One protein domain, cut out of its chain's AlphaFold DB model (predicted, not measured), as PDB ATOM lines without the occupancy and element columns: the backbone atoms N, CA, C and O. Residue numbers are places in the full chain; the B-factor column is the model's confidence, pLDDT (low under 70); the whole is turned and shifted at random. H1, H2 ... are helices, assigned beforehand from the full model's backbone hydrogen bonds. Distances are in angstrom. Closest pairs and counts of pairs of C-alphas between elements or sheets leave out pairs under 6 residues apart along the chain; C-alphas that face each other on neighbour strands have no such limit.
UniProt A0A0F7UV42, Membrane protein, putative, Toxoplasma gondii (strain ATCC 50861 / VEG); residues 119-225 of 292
ATOM      1  N   LYS A 119       3.780  23.397 -12.791       89.44
ATOM      2  CA  LYS A 119       3.144  24.573 -12.179       89.44
ATOM      3  C   LYS A 119       2.581  25.535 -13.226       89.44
ATOM      4  O   LYS A 119       1.435  25.966 -13.111       89.44
ATOM      5  N   GLY A 120       3.355  25.834 -14.271       90.69
ATOM      6  CA  GLY A 120       2.910  26.685 -15.380       90.69
ATOM      7  C   GLY A 120       1.705  26.098 -16.122       90.69
ATOM      8  O   GLY A 120       0.777  26.823 -16.478       90.69
ATOM      9  N   ILE A 121       1.661  24.773 -16.282       92.38
ATOM     10  CA  ILE A 121       0.517  24.067 -16.875       92.38
ATOM     11  C   ILE A 121      -0.752  24.291 -16.044       92.38
ATOM     12  O   ILE A 121      -1.816  24.510 -16.624       92.38
ATOM     13  N   VAL A 122      -0.666  24.299 -14.710       92.50
ATOM     14  CA  VAL A 122      -1.830  24.583 -13.854       92.50
ATOM     15  C   VAL A 122      -2.379  25.993 -14.098       92.50
ATOM     16  O   VAL A 122      -3.597  26.145 -14.209       92.50
ATOM     17  N   ALA A 123      -1.524  27.008 -14.283       93.50
ATOM     18  CA  ALA A 123      -1.971  28.364 -14.637       93.50
ATOM     19  C   ALA A 123      -2.734  28.380 -15.971       93.50
ATOM     20  O   ALA A 123      -3.827  28.942 -16.062       93.50
ATOM     21  N   VAL A 124      -2.193  27.706 -16.993       94.06
ATOM     22  CA  VAL A 124      -2.843  27.558 -18.308       94.06
ATOM     23  C   VAL A 124      -4.209  26.882 -18.163       94.06
ATOM     24  O   VAL A 124      -5.196  27.341 -18.739       94.06
ATOM     25  N   VAL A 125      -4.287  25.791 -17.396       93.50
ATOM     26  CA  VAL A 125      -5.530  25.038 -17.180       93.50
ATOM     27  C   VAL A 125      -6.562  25.889 -16.443       93.50
ATOM     28  O   VAL A 125      -7.696  25.973 -16.907       93.50
ATOM     29  N   ASN A 126      -6.179  26.574 -15.365       94.31
ATOM     30  CA  ASN A 126      -7.071  27.461 -14.616       94.31
ATOM     31  C   ASN A 126      -7.576  28.623 -15.488       94.31
ATOM     32  O   ASN A 126      -8.777  28.897 -15.497       94.31
ATOM     33  N   CYS A 127      -6.711  29.227 -16.311       94.50
ATOM     34  CA  CYS A 127      -7.113  30.233 -17.299       94.50
ATOM     35  C   CYS A 127      -8.143  29.688 -18.294       94.50
ATOM     36  O   CYS A 127      -9.170  30.321 -18.552       94.50
ATOM     37  N   ARG A 128      -7.910  28.491 -18.844       93.44
ATOM     38  CA  ARG A 128      -8.841  27.872 -19.797       93.44
ATOM     39  C   ARG A 128     -10.173  27.513 -19.146       93.44
ATOM     40  O   ARG A 128     -11.197  27.721 -19.785       93.44
ATOM     41  N   LEU A 129     -10.169  26.991 -17.919       93.31
ATOM     42  CA  LEU A 129     -11.392  26.705 -17.159       93.31
ATOM     43  C   LEU A 129     -12.201  27.987 -16.952       93.31
ATOM     44  O   LEU A 129     -13.394  28.008 -17.248       93.31
ATOM     45  N   TRP A 130     -11.533  29.069 -16.538       94.50
ATOM     46  CA  TRP A 130     -12.154  30.377 -16.346       94.50
ATOM     47  C   TRP A 130     -12.837  30.880 -17.621       94.50
ATOM     48  O   TRP A 130     -14.049  31.053 -17.631       94.50
ATOM     49  N   TYR A 131     -12.097  31.032 -18.726       92.94
ATOM     50  CA  TYR A 131     -12.645  31.595 -19.971       92.94
ATOM     51  C   TYR A 131     -13.561  30.652 -20.759       92.94
ATOM     52  O   TYR A 131     -14.219  31.093 -21.699       92.94
ATOM     53  N   ARG A 132     -13.614  29.364 -20.405       91.62
ATOM     54  CA  ARG A 132     -14.648  28.435 -20.894       91.62
ATOM     55  C   ARG A 132     -15.909  28.446 -20.036       91.62
ATOM     56  O   ARG A 132     -16.849  27.736 -20.375       91.62
ATOM     57  N   ALA A 133     -15.911  29.211 -18.945       91.38
ATOM     58  CA  ALA A 133     -16.935  29.173 -17.912       91.38
ATOM     59  C   ALA A 133     -17.181  27.759 -17.341       91.38
ATOM     60  O   ALA A 133     -18.269  27.458 -16.861       91.38
ATOM     61  N   ASP A 134     -16.156  26.901 -17.355       90.75
ATOM     62  CA  ASP A 134     -16.184  25.544 -16.787       90.75
ATOM     63  C   ASP A 134     -15.685  25.574 -15.333       90.75
ATOM     64  O   ASP A 134     -14.756  24.868 -14.933       90.75
ATOM     65  N   VAL A 135     -16.239  26.501 -14.551       93.12
ATOM     66  CA  VAL A 135     -15.873  26.714 -13.151       93.12
ATOM     67  C   VAL A 135     -17.121  26.893 -12.288       93.12
ATOM     68  O   VAL A 135     -18.074  27.548 -12.706       93.12
ATOM     69  N   PRO A 136     -17.133  26.369 -11.052       93.25
ATOM     70  CA  PRO A 136     -18.333  26.350 -10.216       93.25
ATOM     71  C   PRO A 136     -18.706  27.716  -9.622       93.25
ATOM     72  O   PRO A 136     -19.795  27.859  -9.076       93.25
ATOM     73  N   CYS A 137     -17.817  28.719  -9.666       92.31
ATOM     74  CA  CYS A 137     -18.066  30.019  -9.033       92.31
ATOM     75  C   CYS A 137     -18.705  31.077  -9.953       92.31
ATOM     76  O   CYS A 137     -18.953  32.203  -9.502       92.31
ATOM     77  N   LEU A 138     -18.964  30.741 -11.220       92.62
ATOM     78  CA  LEU A 138     -19.655  31.611 -12.170       92.62
ATOM     79  C   LEU A 138     -21.138  31.247 -12.251       92.62
ATOM     80  O   LEU A 138     -21.503  30.079 -12.365       92.62
ATOM     81  N   SER A 139     -21.993  32.264 -12.219       90.38
ATOM     82  CA  SER A 139     -23.405  32.115 -12.572       90.38
ATOM     83  C   SER A 139     -23.585  32.044 -14.091       90.38
ATOM     84  O   SER A 139     -22.729  32.486 -14.859       90.38
ATOM     85  N   THR A 140     -24.732  31.536 -14.544       88.19
ATOM     86  CA  THR A 140     -25.081  31.454 -15.974       88.19
ATOM     87  C   THR A 140     -25.048  32.817 -16.671       88.19
ATOM     88  O   THR A 140     -24.590  32.912 -17.808       88.19
ATOM     89  N   GLN A 141     -25.465  33.881 -15.980       88.31
ATOM     90  CA  GLN A 141     -25.442  35.245 -16.514       88.31
ATOM     91  C   GLN A 141     -24.013  35.791 -16.654       88.31
ATOM     92  O   GLN A 141     -23.683  36.436 -17.647       88.31
ATOM     93  N   GLU A 142     -23.144  35.526 -15.678       89.44
ATOM     94  CA  GLU A 142     -21.738  35.947 -15.730       89.44
ATOM     95  C   GLU A 142     -20.967  35.181 -16.807       89.44
ATOM     96  O   GLU A 142     -20.171  35.778 -17.529       89.44
ATOM     97  N   ALA A 143     -21.249  33.885 -16.957       87.75
ATOM     98  CA  ALA A 143     -20.695  33.050 -18.016       87.75
ATOM     99  C   ALA A 143     -21.066  33.576 -19.413       87.75
ATOM    100  O   ALA A 143     -20.208  33.636 -20.291       87.75
ATOM    101  N   ALA A 144     -22.316  34.012 -19.610       86.06
ATOM    102  CA  ALA A 144     -22.774  34.579 -20.880       86.06
ATOM    103  C   ALA A 144     -22.101  35.922 -21.217       86.06
ATOM    104  O   ALA A 144     -21.858  36.216 -22.385       86.06
ATOM    105  N   ASN A 145     -21.771  36.719 -20.198       86.75
ATOM    106  CA  ASN A 145     -21.122  38.022 -20.358       86.75
ATOM    107  C   ASN A 145     -19.588  37.940 -20.436       86.75
ATOM    108  O   ASN A 145     -18.921  38.968 -20.568       86.75
ATOM    109  N   MET A 146     -19.007  36.744 -20.324       87.00
ATOM    110  CA  MET A 146     -17.562  36.572 -20.317       87.00
ATOM    111  C   MET A 146     -16.990  36.565 -21.737       87.00
ATOM    112  O   MET A 146     -17.349  35.746 -22.581       87.00
ATOM    113  N   GLU A 147     -16.028  37.451 -21.992       85.56
ATOM    114  CA  GLU A 147     -15.279  37.444 -23.244       85.56
ATOM    115  C   GLU A 147     -14.390  36.191 -23.330       85.56
ATOM    116  O   GLU A 147     -13.584  35.915 -22.437       85.56
ATOM    117  N   ASN A 148     -14.498  35.440 -24.428       85.62
ATOM    118  CA  ASN A 148     -13.693  34.241 -24.637       85.62
ATOM    119  C   ASN A 148     -12.228  34.603 -24.949       85.62
ATOM    120  O   ASN A 148     -11.873  34.917 -26.087       85.62
ATOM    121  N   LYS A 149     -11.362  34.493 -23.935       88.75
ATOM    122  CA  LYS A 149      -9.911  34.733 -24.040       88.75
ATOM    123  C   LYS A 149      -9.072  33.456 -23.969       88.75
ATOM    124  O   LYS A 149      -7.866  33.517 -23.738       88.75
ATOM    125  N   VAL A 150      -9.667  32.291 -24.250       88.62
ATOM    126  CA  VAL A 150      -8.974  30.985 -24.228       88.62
ATOM    127  C   VAL A 150      -7.720  30.977 -25.112       88.62
ATOM    128  O   VAL A 150      -6.729  30.329 -24.778       88.62
ATOM    129  N   ALA A 151      -7.727  31.722 -26.222       85.94
ATOM    130  CA  ALA A 151      -6.587  31.827 -27.133       85.94
ATOM    131  C   ALA A 151      -5.337  32.480 -26.507       85.94
ATOM    132  O   ALA A 151      -4.238  32.258 -27.016       85.94
ATOM    133  N   SER A 152      -5.500  33.252 -25.429       91.12
ATOM    134  CA  SER A 152      -4.415  33.936 -24.713       91.12
ATOM    135  C   SER A 152      -3.899  33.140 -23.510       91.12
ATOM    136  O   SER A 152      -2.876  33.494 -22.941       91.12
ATOM    137  N   CYS A 153      -4.539  32.028 -23.134       92.25
ATOM    138  CA  CYS A 153      -4.177  31.268 -21.931       92.25
ATOM    139  C   CYS A 153      -2.830  30.534 -21.991       92.25
ATOM    140  O   CYS A 153      -2.441  29.928 -21.004       92.25
ATOM    141  N   ASN A 154      -2.131  30.548 -23.126       92.19
ATOM    142  CA  ASN A 154      -0.765  30.025 -23.257       92.19
ATOM    143  C   ASN A 154       0.275  31.132 -23.437       92.19
ATOM    144  O   ASN A 154       1.464  30.838 -23.591       92.19
ATOM    145  N   ASP A 155      -0.174  32.382 -23.436       92.44
ATOM    146  CA  ASP A 155       0.679  33.549 -23.496       92.44
ATOM    147  C   ASP A 155       1.165  33.871 -22.080       92.44
ATOM    148  O   ASP A 155       0.368  34.109 -21.174       92.44
ATOM    149  N   GLY A 156       2.482  33.820 -21.879       91.19
ATOM    150  CA  GLY A 156       3.069  34.023 -20.557       91.19
ATOM    151  C   GLY A 156       2.812  35.424 -20.019       91.19
ATOM    152  O   GLY A 156       2.489  35.575 -18.843       91.19
ATOM    153  N   ASP A 157       2.861  36.421 -20.899       91.69
ATOM    154  CA  ASP A 157       2.708  37.822 -20.519       91.69
ATOM    155  C   ASP A 157       1.250  38.089 -20.119       91.69
ATOM    156  O   ASP A 157       0.967  38.790 -19.149       91.69
ATOM    157  N   TYR A 158       0.310  37.429 -20.805       93.25
ATOM    158  CA  TYR A 158      -1.108  37.463 -20.455       93.25
ATOM    159  C   TYR A 158      -1.406  36.783 -19.113       93.25
ATOM    160  O   TYR A 158      -2.164  37.323 -18.303       93.25
ATOM    161  N   LEU A 159      -0.830  35.599 -18.874       93.31
ATOM    162  CA  LEU A 159      -1.010  34.864 -17.618       93.31
ATOM    163  C   LEU A 159      -0.459  35.645 -16.422       93.31
ATOM    164  O   LEU A 159      -1.092  35.653 -15.364       93.31
ATOM    165  N   GLN A 160       0.671  36.329 -16.613       92.50
ATOM    166  CA  GLN A 160       1.273  37.208 -15.615       92.50
ATOM    167  C   GLN A 160       0.395  38.436 -15.354       92.50
ATOM    168  O   GLN A 160       0.006  38.674 -14.213       92.50
ATOM    169  N   ALA A 161       0.003  39.163 -16.405       92.81
ATOM    170  CA  ALA A 161      -0.833  40.359 -16.286       92.81
ATOM    171  C   ALA A 161      -2.228  40.072 -15.699       92.81
ATOM    172  O   ALA A 161      -2.834  40.943 -15.085       92.81
ATOM    173  N   SER A 162      -2.737  38.851 -15.881       93.00
ATOM    174  CA  SER A 162      -4.035  38.411 -15.350       93.00
ATOM    175  C   SER A 162      -3.920  37.636 -14.029       93.00
ATOM    176  O   SER A 162      -4.896  37.030 -13.594       93.00
ATOM    177  N   HIS A 163      -2.740  37.628 -13.396       93.62
ATOM    178  CA  HIS A 163      -2.479  37.031 -12.080       93.62
ATOM    179  C   HIS A 163      -2.760  35.518 -11.957       93.62
ATOM    180  O   HIS A 163      -2.921  34.998 -10.852       93.62
ATOM    181  N   PHE A 164      -2.771  34.766 -13.063       94.69
ATOM    182  CA  PHE A 164      -3.028  33.318 -13.019       94.69
ATOM    183  C   PHE A 164      -1.908  32.533 -12.322       94.69
ATOM    184  O   PHE A 164      -2.175  31.475 -11.752       94.69
ATOM    185  N   PHE A 165      -0.673  33.047 -12.317       93.81
ATOM    186  CA  PHE A 165       0.461  32.395 -11.653       93.81
ATOM    187  C   PHE A 165       0.327  32.326 -10.124       93.81
ATOM    188  O   PHE A 165       0.797  31.361  -9.523       93.81
ATOM    189  N   MET A 166      -0.399  33.259  -9.496       92.94
ATOM    190  CA  MET A 166      -0.717  33.194  -8.060       92.94
ATOM    191  C   MET A 166      -1.546  31.953  -7.697       92.94
ATOM    192  O   MET A 166      -1.478  31.449  -6.576       92.94
ATOM    193  N   PHE A 167      -2.315  31.440  -8.660       93.69
ATOM    194  CA  PHE A 167      -3.191  30.283  -8.512       93.69
ATOM    195  C   PHE A 167      -2.556  29.013  -9.093       93.69
ATOM    196  O   PHE A 167      -3.218  28.195  -9.734       93.69
ATOM    197  N   THR A 168      -1.254  28.855  -8.867       92.69
ATOM    198  CA  THR A 168      -0.495  27.630  -9.144       92.69
ATOM    199  C   THR A 168      -0.054  26.986  -7.832       92.69
ATOM    200  O   THR A 168       0.018  27.675  -6.819       92.69
ATOM    201  N   PRO A 169       0.206  25.671  -7.787       91.25
ATOM    202  CA  PRO A 169       0.604  25.010  -6.551       91.25
ATOM    203  C   PRO A 169       2.042  25.370  -6.138       91.25
ATOM    204  O   PRO A 169       2.941  25.481  -6.977       91.25
ATOM    205  N   LYS A 170       2.281  25.492  -4.825       87.31
ATOM    206  CA  LYS A 170       3.623  25.702  -4.247       87.31
ATOM    207  C   LYS A 170       4.551  24.513  -4.490       87.31
ATOM    208  O   LYS A 170       5.741  24.699  -4.745       87.31
ATOM    209  N   THR A 171       4.014  23.297  -4.446       79.88
ATOM    210  CA  THR A 171       4.756  22.046  -4.649       79.88
ATOM    211  C   THR A 171       4.476  21.440  -6.025       79.88
ATOM    212  O   THR A 171       3.488  21.765  -6.683       79.88
ATOM    213  N   VAL A 172       5.392  20.584  -6.484       67.31
ATOM    214  CA  VAL A 172       5.347  19.955  -7.818       67.31
ATOM    215  C   VAL A 172       4.229  18.910  -7.922       67.31
ATOM    216  O   VAL A 172       3.704  18.700  -9.003       67.31
ATOM    217  N   ASP A 173       3.744  18.365  -6.799       65.75
ATOM    218  CA  ASP A 173       2.696  17.329  -6.767       65.75
ATOM    219  C   ASP A 173       1.339  17.750  -7.366       65.75
ATOM    220  O   ASP A 173       0.404  16.947  -7.402       65.75
ATOM    221  N   GLY A 174       1.189  19.003  -7.816       56.88
ATOM    222  CA  GLY A 174       0.066  19.461  -8.641       56.88
ATOM    223  C   GLY A 174      -1.282  19.535  -7.918       56.88
ATOM    224  O   GLY A 174      -2.282  19.955  -8.502       56.88
ATOM    225  N   ARG A 175      -1.339  19.125  -6.649       65.12
ATOM    226  CA  ARG A 175      -2.573  18.996  -5.872       65.12
ATOM    227  C   ARG A 175      -2.752  20.216  -4.980       65.12
ATOM    228  O   ARG A 175      -1.904  20.516  -4.150       65.12
ATOM    229  N   GLY A 176      -3.889  20.892  -5.140       74.19
ATOM    230  CA  GLY A 176      -4.373  21.867  -4.161       74.19
ATOM    231  C   GLY A 176      -4.668  23.274  -4.676       74.19
ATOM    232  O   GLY A 176      -5.216  24.051  -3.912       74.19
ATOM    233  N   CYS A 177      -4.385  23.611  -5.944       88.19
ATOM    234  CA  CYS A 177      -4.692  24.943  -6.486       88.19
ATOM    235  C   CYS A 177      -5.352  24.888  -7.875       88.19
ATOM    236  O   CYS A 177      -4.718  25.096  -8.909       88.19
ATOM    237  N   SER A 178      -6.648  24.564  -7.909       91.88
ATOM    238  CA  SER A 178      -7.435  24.477  -9.145       91.88
ATOM    239  C   SER A 178      -8.709  25.301  -9.055       91.88
ATOM    240  O   SER A 178      -9.374  25.313  -8.023       91.88
ATOM    241  N   PHE A 179      -9.115  25.906 -10.171       94.00
ATOM    242  CA  PHE A 179     -10.387  26.628 -10.267       94.00
ATOM    243  C   PHE A 179     -11.615  25.713 -10.237       94.00
ATOM    244  O   PHE A 179     -12.735  26.203 -10.134       94.00
ATOM    245  N   LYS A 180     -11.433  24.387 -10.274       92.06
ATOM    246  CA  LYS A 180     -12.514  23.439  -9.969       92.06
ATOM    247  C   LYS A 180     -12.915  23.465  -8.492       92.06
ATOM    248  O   LYS A 180     -14.039  23.100  -8.165       92.06
ATOM    249  N   THR A 181     -12.020  23.904  -7.611       92.62
ATOM    250  CA  THR A 181     -12.311  24.112  -6.192       92.62
ATOM    251  C   THR A 181     -13.017  25.455  -6.023       92.62
ATOM    252  O   THR A 181     -12.502  26.495  -6.448       92.62
ATOM    253  N   ILE A 182     -14.215  25.446  -5.432       92.50
ATOM    254  CA  ILE A 182     -15.097  26.623  -5.394       92.50
ATOM    255  C   ILE A 182     -14.471  27.798  -4.639       92.50
ATOM    256  O   ILE A 182     -14.631  28.944  -5.061       92.50
ATOM    257  N   GLU A 183     -13.719  27.533  -3.573       92.94
ATOM    258  CA  GLU A 183     -13.037  28.535  -2.756       92.94
ATOM    259  C   GLU A 183     -11.936  29.246  -3.553       92.94
ATOM    260  O   GLU A 183     -11.871  30.474  -3.564       92.94
ATOM    261  N   VAL A 184     -11.127  28.478  -4.292       93.31
ATOM    262  CA  VAL A 184     -10.043  28.997  -5.144       93.31
ATOM    263  C   VAL A 184     -10.617  29.840  -6.284       93.31
ATOM    264  O   VAL A 184     -10.172  30.961  -6.528       93.31
ATOM    265  N   CYS A 185     -11.663  29.333  -6.943       94.31
ATOM    266  CA  CYS A 185     -12.372  30.052  -7.999       94.31
ATOM    267  C   CYS A 185     -12.970  31.368  -7.487       94.31
ATOM    268  O   CYS A 185     -12.829  32.416  -8.119       94.31
ATOM    269  N   ARG A 186     -13.627  31.333  -6.318       93.88
ATOM    270  CA  ARG A 186     -14.256  32.511  -5.713       93.88
ATOM    271  C   ARG A 186     -13.218  33.564  -5.336       93.88
ATOM    272  O   ARG A 186     -13.460  34.739  -5.598       93.88
ATOM    273  N   ALA A 187     -12.071  33.154  -4.798       93.62
ATOM    274  CA  ALA A 187     -10.967  34.060  -4.495       93.62
ATOM    275  C   ALA A 187     -10.437  34.770  -5.749       93.62
ATOM    276  O   ALA A 187     -10.284  35.993  -5.743       93.62
ATOM    277  N   PHE A 188     -10.240  34.036  -6.851       94.50
ATOM    278  CA  PHE A 188      -9.858  34.646  -8.126       94.50
ATOM    279  C   PHE A 188     -10.921  35.636  -8.620       94.50
ATOM    280  O   PHE A 188     -10.612  36.794  -8.909       94.50
ATOM    281  N   LYS A 189     -12.189  35.205  -8.649       94.44
ATOM    282  CA  LYS A 189     -13.324  36.031  -9.083       94.44
ATOM    283  C   LYS A 189     -13.408  37.340  -8.299       94.44
ATOM    284  O   LYS A 189     -13.546  38.399  -8.905       94.44
ATOM    285  N   GLN A 190     -13.336  37.273  -6.970       93.19
ATOM    286  CA  GLN A 190     -13.548  38.423  -6.090       93.19
ATOM    287  C   GLN A 190     -12.463  39.494  -6.212       93.19
ATOM    288  O   GLN A 190     -12.785  40.676  -6.085       93.19
ATOM    289  N   ARG A 191     -11.208  39.095  -6.450       93.06
ATOM    290  CA  ARG A 191     -10.065  40.016  -6.472       93.06
ATOM    291  C   ARG A 191      -9.646  40.448  -7.874       93.06
ATOM    292  O   ARG A 191      -9.304  41.613  -8.053       93.06
ATOM    293  N   PHE A 192      -9.654  39.531  -8.840       90.81
ATOM    294  CA  PHE A 192      -8.967  39.700 -10.128       90.81
ATOM    295  C   PHE A 192      -9.902  39.703 -11.341       90.81
ATOM    296  O   PHE A 192      -9.439  39.819 -12.474       90.81
ATOM    297  N   SER A 193     -11.217  39.595 -11.133       88.25
ATOM    298  CA  SER A 193     -12.197  39.662 -12.217       88.25
ATOM    299  C   SER A 193     -13.111  40.879 -12.094       88.25
ATOM    300  O   SER A 193     -13.354  41.382 -10.999       88.25
ATOM    301  N   SER A 194     -13.697  41.294 -13.218       85.69
ATOM    302  CA  SER A 194     -14.708  42.358 -13.277       85.69
ATOM    303  C   SER A 194     -16.003  42.028 -12.528       85.69
ATOM    304  O   SER A 194     -16.831  42.910 -12.333       85.69
ATOM    305  N   PHE A 195     -16.203  40.768 -12.131       86.44
ATOM    306  CA  PHE A 195     -17.366  40.316 -11.362       86.44
ATOM    307  C   PHE A 195     -17.140  40.381  -9.844       86.44
ATOM    308  O   PHE A 195     -18.019  40.005  -9.068       86.44
ATOM    309  N   GLY A 196     -15.939  40.771  -9.412       85.56
ATOM    310  CA  GLY A 196     -15.558  40.869  -8.013       85.56
ATOM    311  C   GLY A 196     -15.680  42.281  -7.447       85.56
ATOM    312  O   GLY A 196     -15.714  43.266  -8.177       85.56
ATOM    313  N   ASN A 197     -15.668  42.371  -6.117       87.12
ATOM    314  CA  ASN A 197     -15.679  43.642  -5.383       87.12
ATOM    315  C   ASN A 197     -14.266  44.091  -4.953       87.12
ATOM    316  O   ASN A 197     -14.128  44.971  -4.109       87.12
ATOM    317  N   GLY A 198     -13.212  43.445  -5.463       86.25
ATOM    318  CA  GLY A 198     -11.818  43.757  -5.137       86.25
ATOM    319  C   GLY A 198     -11.365  43.299  -3.746       86.25
ATOM    320  O   GLY A 198     -10.340  43.785  -3.268       86.25
ATOM    321  N   GLN A 199     -12.098  42.381  -3.103       88.06
ATOM    322  CA  GLN A 199     -11.784  41.885  -1.758       88.06
ATOM    323  C   GLN A 199     -10.402  41.225  -1.707       88.06
ATOM    324  O   GLN A 199     -10.001  40.531  -2.640       88.06
ATOM    325  N   ALA A 200      -9.676  41.445  -0.608       87.06
ATOM    326  CA  ALA A 200      -8.386  40.805  -0.380       87.06
ATOM    327  C   ALA A 200      -8.551  39.280  -0.277       87.06
ATOM    328  O   ALA A 200      -9.503  38.790   0.328       87.06
ATOM    329  N   VAL A 201      -7.615  38.541  -0.876       88.88
ATOM    330  CA  VAL A 201      -7.607  37.075  -0.839       88.88
ATOM    331  C   VAL A 201      -6.923  36.608   0.440       88.88
ATOM    332  O   VAL A 201      -5.775  36.971   0.692       88.88
ATOM    333  N   ASP A 202      -7.612  35.776   1.220       89.94
ATOM    334  CA  ASP A 202      -7.022  35.094   2.371       89.94
ATOM    335  C   ASP A 202      -6.321  33.797   1.937       89.94
ATOM    336  O   ASP A 202      -6.926  32.726   1.802       89.94
ATOM    337  N   TRP A 203      -5.009  33.908   1.728       88.62
ATOM    338  CA  TRP A 203      -4.136  32.802   1.334       88.62
ATOM    339  C   TRP A 203      -3.888  31.771   2.448       88.62
ATOM    340  O   TRP A 203      -3.263  30.746   2.187       88.62
ATOM    341  N   THR A 204      -4.350  32.017   3.679       87.00
ATOM    342  CA  THR A 204      -4.123  31.110   4.819       87.00
ATOM    343  C   THR A 204      -5.169  30.002   4.926       87.00
ATOM    344  O   THR A 204      -4.941  28.998   5.599       87.00
ATOM    345  N   THR A 205      -6.302  30.144   4.232       87.06
ATOM    346  CA  THR A 205      -7.372  29.140   4.241       87.06
ATOM    347  C   THR A 205      -6.899  27.793   3.688       87.06
ATOM    348  O   THR A 205      -6.103  27.737   2.753       87.06
ATOM    349  N   ASN A 206      -7.442  26.685   4.205       85.56
ATOM    350  CA  ASN A 206      -7.048  25.325   3.798       85.56
ATOM    351  C   ASN A 206      -7.118  25.074   2.278       85.56
ATOM    352  O   ASN A 206      -6.374  24.248   1.760       85.56
ATOM    353  N   ALA A 207      -8.013  25.766   1.567       85.94
ATOM    354  CA  ALA A 207      -8.169  25.627   0.123       85.94
ATOM    355  C   ALA A 207      -7.149  26.447  -0.692       85.94
ATOM    356  O   ALA A 207      -6.844  26.070  -1.818       85.94
ATOM    357  N   LEU A 208      -6.637  27.559  -0.149       89.38
ATOM    358  CA  LEU A 208      -5.695  28.465  -0.825       89.38
ATOM    359  C   LEU A 208      -4.258  28.330  -0.310       89.38
ATOM    360  O   LEU A 208      -3.336  28.741  -1.007       89.38
ATOM    361  N   SER A 209      -4.047  27.711   0.851       88.81
ATOM    362  CA  SER A 209      -2.718  27.456   1.414       88.81
ATOM    363  C   SER A 209      -1.773  26.671   0.487       88.81
ATOM    364  O   SER A 209      -0.568  26.951   0.525       88.81
ATOM    365  N   PRO A 210      -2.252  25.762  -0.397       89.75
ATOM    366  CA  PRO A 210      -1.389  25.099  -1.373       89.75
ATOM    367  C   PRO A 210      -1.054  25.976  -2.589       89.75
ATOM    368  O   PRO A 210      -0.167  25.610  -3.361       89.75
ATOM    369  N   CYS A 211      -1.755  27.097  -2.798       91.38
ATOM    370  CA  CYS A 211      -1.511  28.028  -3.897       91.38
ATOM    371  C   CYS A 211      -0.299  28.924  -3.614       91.38
ATOM    372  O   CYS A 211      -0.033  29.284  -2.471       91.38
ATOM    373  N   LEU A 212       0.411  29.327  -4.665       91.38
ATOM    374  CA  LEU A 212       1.595  30.180  -4.592       91.38
ATOM    375  C   LEU A 212       1.288  31.534  -3.933       91.38
ATOM    376  O   LEU A 212       2.081  32.038  -3.139       91.38
ATOM    377  N   GLY A 213       0.104  32.090  -4.197       90.06
ATOM    378  CA  GLY A 213      -0.381  33.300  -3.546       90.06
ATOM    379  C   GLY A 213       0.488  34.516  -3.843       90.06
ATOM    380  O   GLY A 213       0.842  34.752  -4.997       90.06
ATOM    381  N   GLN A 214       0.833  35.279  -2.803       86.81
ATOM    382  CA  GLN A 214       1.639  36.505  -2.915       86.81
ATOM    383  C   GLN A 214       3.033  36.268  -3.511       86.81
ATOM    384  O   GLN A 214       3.547  37.130  -4.218       86.81
ATOM    385  N   GLU A 215       3.631  35.093  -3.301       84.00
ATOM    386  CA  GLU A 215       4.913  34.743  -3.930       84.00
ATOM    387  C   GLU A 215       4.796  34.707  -5.465       84.00
ATOM    388  O   GLU A 215       5.756  34.994  -6.175       84.00
ATOM    389  N   GLY A 216       3.599  34.417  -5.984       82.38
ATOM    390  CA  GLY A 216       3.297  34.408  -7.413       82.38
ATOM    391  C   GLY A 216       2.970  35.777  -8.005       82.38
ATOM    392  O   GLY A 216       2.780  35.862  -9.214       82.38
ATOM    393  N   GLU A 217       2.878  36.835  -7.191       84.12
ATOM    394  CA  GLU A 217       2.554  38.190  -7.661       84.12
ATOM    395  C   GLU A 217       3.669  38.793  -8.507       84.12
ATOM    396  O   GLU A 217       3.414  39.390  -9.550       84.12
ATOM    397  N   ASN A 218       4.906  38.588  -8.059       83.31
ATOM    398  CA  ASN A 218       6.107  39.121  -8.696       83.31
ATOM    399  C   ASN A 218       6.849  38.069  -9.529       83.31
ATOM    400  O   ASN A 218       7.901  38.369 -10.088       83.31
ATOM    401  N   ALA A 219       6.324  36.844  -9.597       85.62
ATOM    402  CA  ALA A 219       6.933  35.774 -10.367       85.62
ATOM    403  C   ALA A 219       6.841  36.084 -11.866       85.62
ATOM    404  O   ALA A 219       5.780  36.450 -12.388       85.62
ATOM    405  N   LEU A 220       7.961  35.937 -12.565       89.62
ATOM    406  CA  LEU A 220       8.023  36.140 -14.003       89.62
ATOM    407  C   LEU A 220       7.469  34.907 -14.712       89.62
ATOM    408  O   LEU A 220       7.640  33.774 -14.263       89.62
ATOM    409  N   ALA A 221       6.867  35.102 -15.885       88.38
ATOM    410  CA  ALA A 221       6.432  33.982 -16.718       88.38
ATOM    411  C   ALA A 221       7.575  32.996 -17.041       88.38
ATOM    412  O   ALA A 221       7.336  31.815 -17.281       88.38
ATOM    413  N   ASP A 222       8.822  33.464 -17.064       89.06
ATOM    414  CA  ASP A 222      10.000  32.637 -17.326       89.06
ATOM    415  C   ASP A 222      10.306  31.668 -16.165       89.06
ATOM    416  O   ASP A 222      10.783  30.564 -16.426       89.06
ATOM    417  N   ASP A 223       9.914  31.998 -14.927       89.38
ATOM    418  CA  ASP A 223      10.124  31.162 -13.728       89.38
ATOM    419  C   ASP A 223       9.292  29.869 -13.757       89.38
ATOM    420  O   ASP A 223       9.575  28.900 -13.052       89.38
ATOM    421  N   PHE A 224       8.255  29.837 -14.596       89.81
ATOM    422  CA  PHE A 224       7.371  28.688 -14.772       89.81
ATOM    423  C   PHE A 224       7.725  27.839 -15.993       89.81
ATOM    424  O   PHE A 224       6.935  26.963 -16.358       89.81
ATOM    425  N   LEU A 225       8.867  28.063 -16.643       90.56
ATOM    426  CA  LEU A 225       9.329  27.244 -17.763       90.56
ATOM    427  C   LEU A 225      10.168  26.047 -17.301       90.56
ATOM    428  O   LEU A 225      10.837  26.089 -16.274       90.56
TER     429      LEU A 225
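AT A GLANCE: This is residues 119 to 225 of the 292 residues of the protein "Membrane protein, putative" of Toxoplasma gondii (strain ATCC 50861 / VEG) (UniProt A0A0F7UV42). A small knot of helices and loops is built round the short helix H4, which packs between the long helix H1 and short H6; the second long helix, H5, is set crosswise to H1 and near it. Short H3, H6 and H7 gather at the end of the domain where H1 begins, while H2 sits by itself at the opposite end on the loops that join H1 to H3. The printed part has 107 residues with seven named helices, H1 to H7 in order along the chain, and no named strand; the class is all helix, but under half of the residues, 47, are in named elements. The whole is compact, with a radius of gyration of the C-alphas of 12.6 A and spans of 35 by 30 by 23 A.

HOW THE PARTS SIT: H1, residues 119 to 131, touches H4, residues 164 to 167, and the closest C-alphas are those of Ala 123 and Phe 164, 5.3 A apart. With residues 123 to 127 alone, H1 only just touches H3, residues 156 to 161, with 3 pairs of C-alphas within 8 A, the closest being Ala 123 and Leu 159 at 7.2 A. These two run the same way at a steep tilt of 65 degrees. H2, residues 140 to 144, touches no helix. H5, residues 182 to 192, is near H1, and it is close to H4 but not clearly touching, with the C-alphas of Phe 167 and Val 184 closest at 7.7 A. H6, residues 213 to 216, touches H4, the closest C-alphas being those of Met 166 and Gly 216 at 4.2 A. H7, residues 221 to 224, touches H3, with the C-alphas of Gly 156 and Ala 221 closest at 5.1 A. Every O i to N i+4 pair is within hydrogen-bond range in H1, H2, H3 and H5; H4, H6 and H7 are too short for such a pair, and each has its one O i to N i+3 pair within range.

IN THESE COORDINATES: H1 begins at C-alpha 119, (3.144, 24.573, -12.179), and runs 19.0 A to C-alpha 131. H2 spans 6.3 A, H3 8.6 A and H4 5.4 A. H5 runs 15.2 A from C-alpha 182, (-15.097, 26.623, -5.394), to C-alpha 192. H6 spans 5.5 A, and H7 spans 5.7 A, ending at C-alpha 224, (7.371, 28.688, -14.772).

THE WHOLE: The C-alphas of Gln 141 and Asp 223 are the two farthest apart, at 35.9 A. The printed part has no cut. The links H2 to H3, H4 to H5 and H5 to H6 are long, with 11, 14 and 20 residues. The mean pLDDT of the printed part is 89.1, and residues 172 to 175 are under 70.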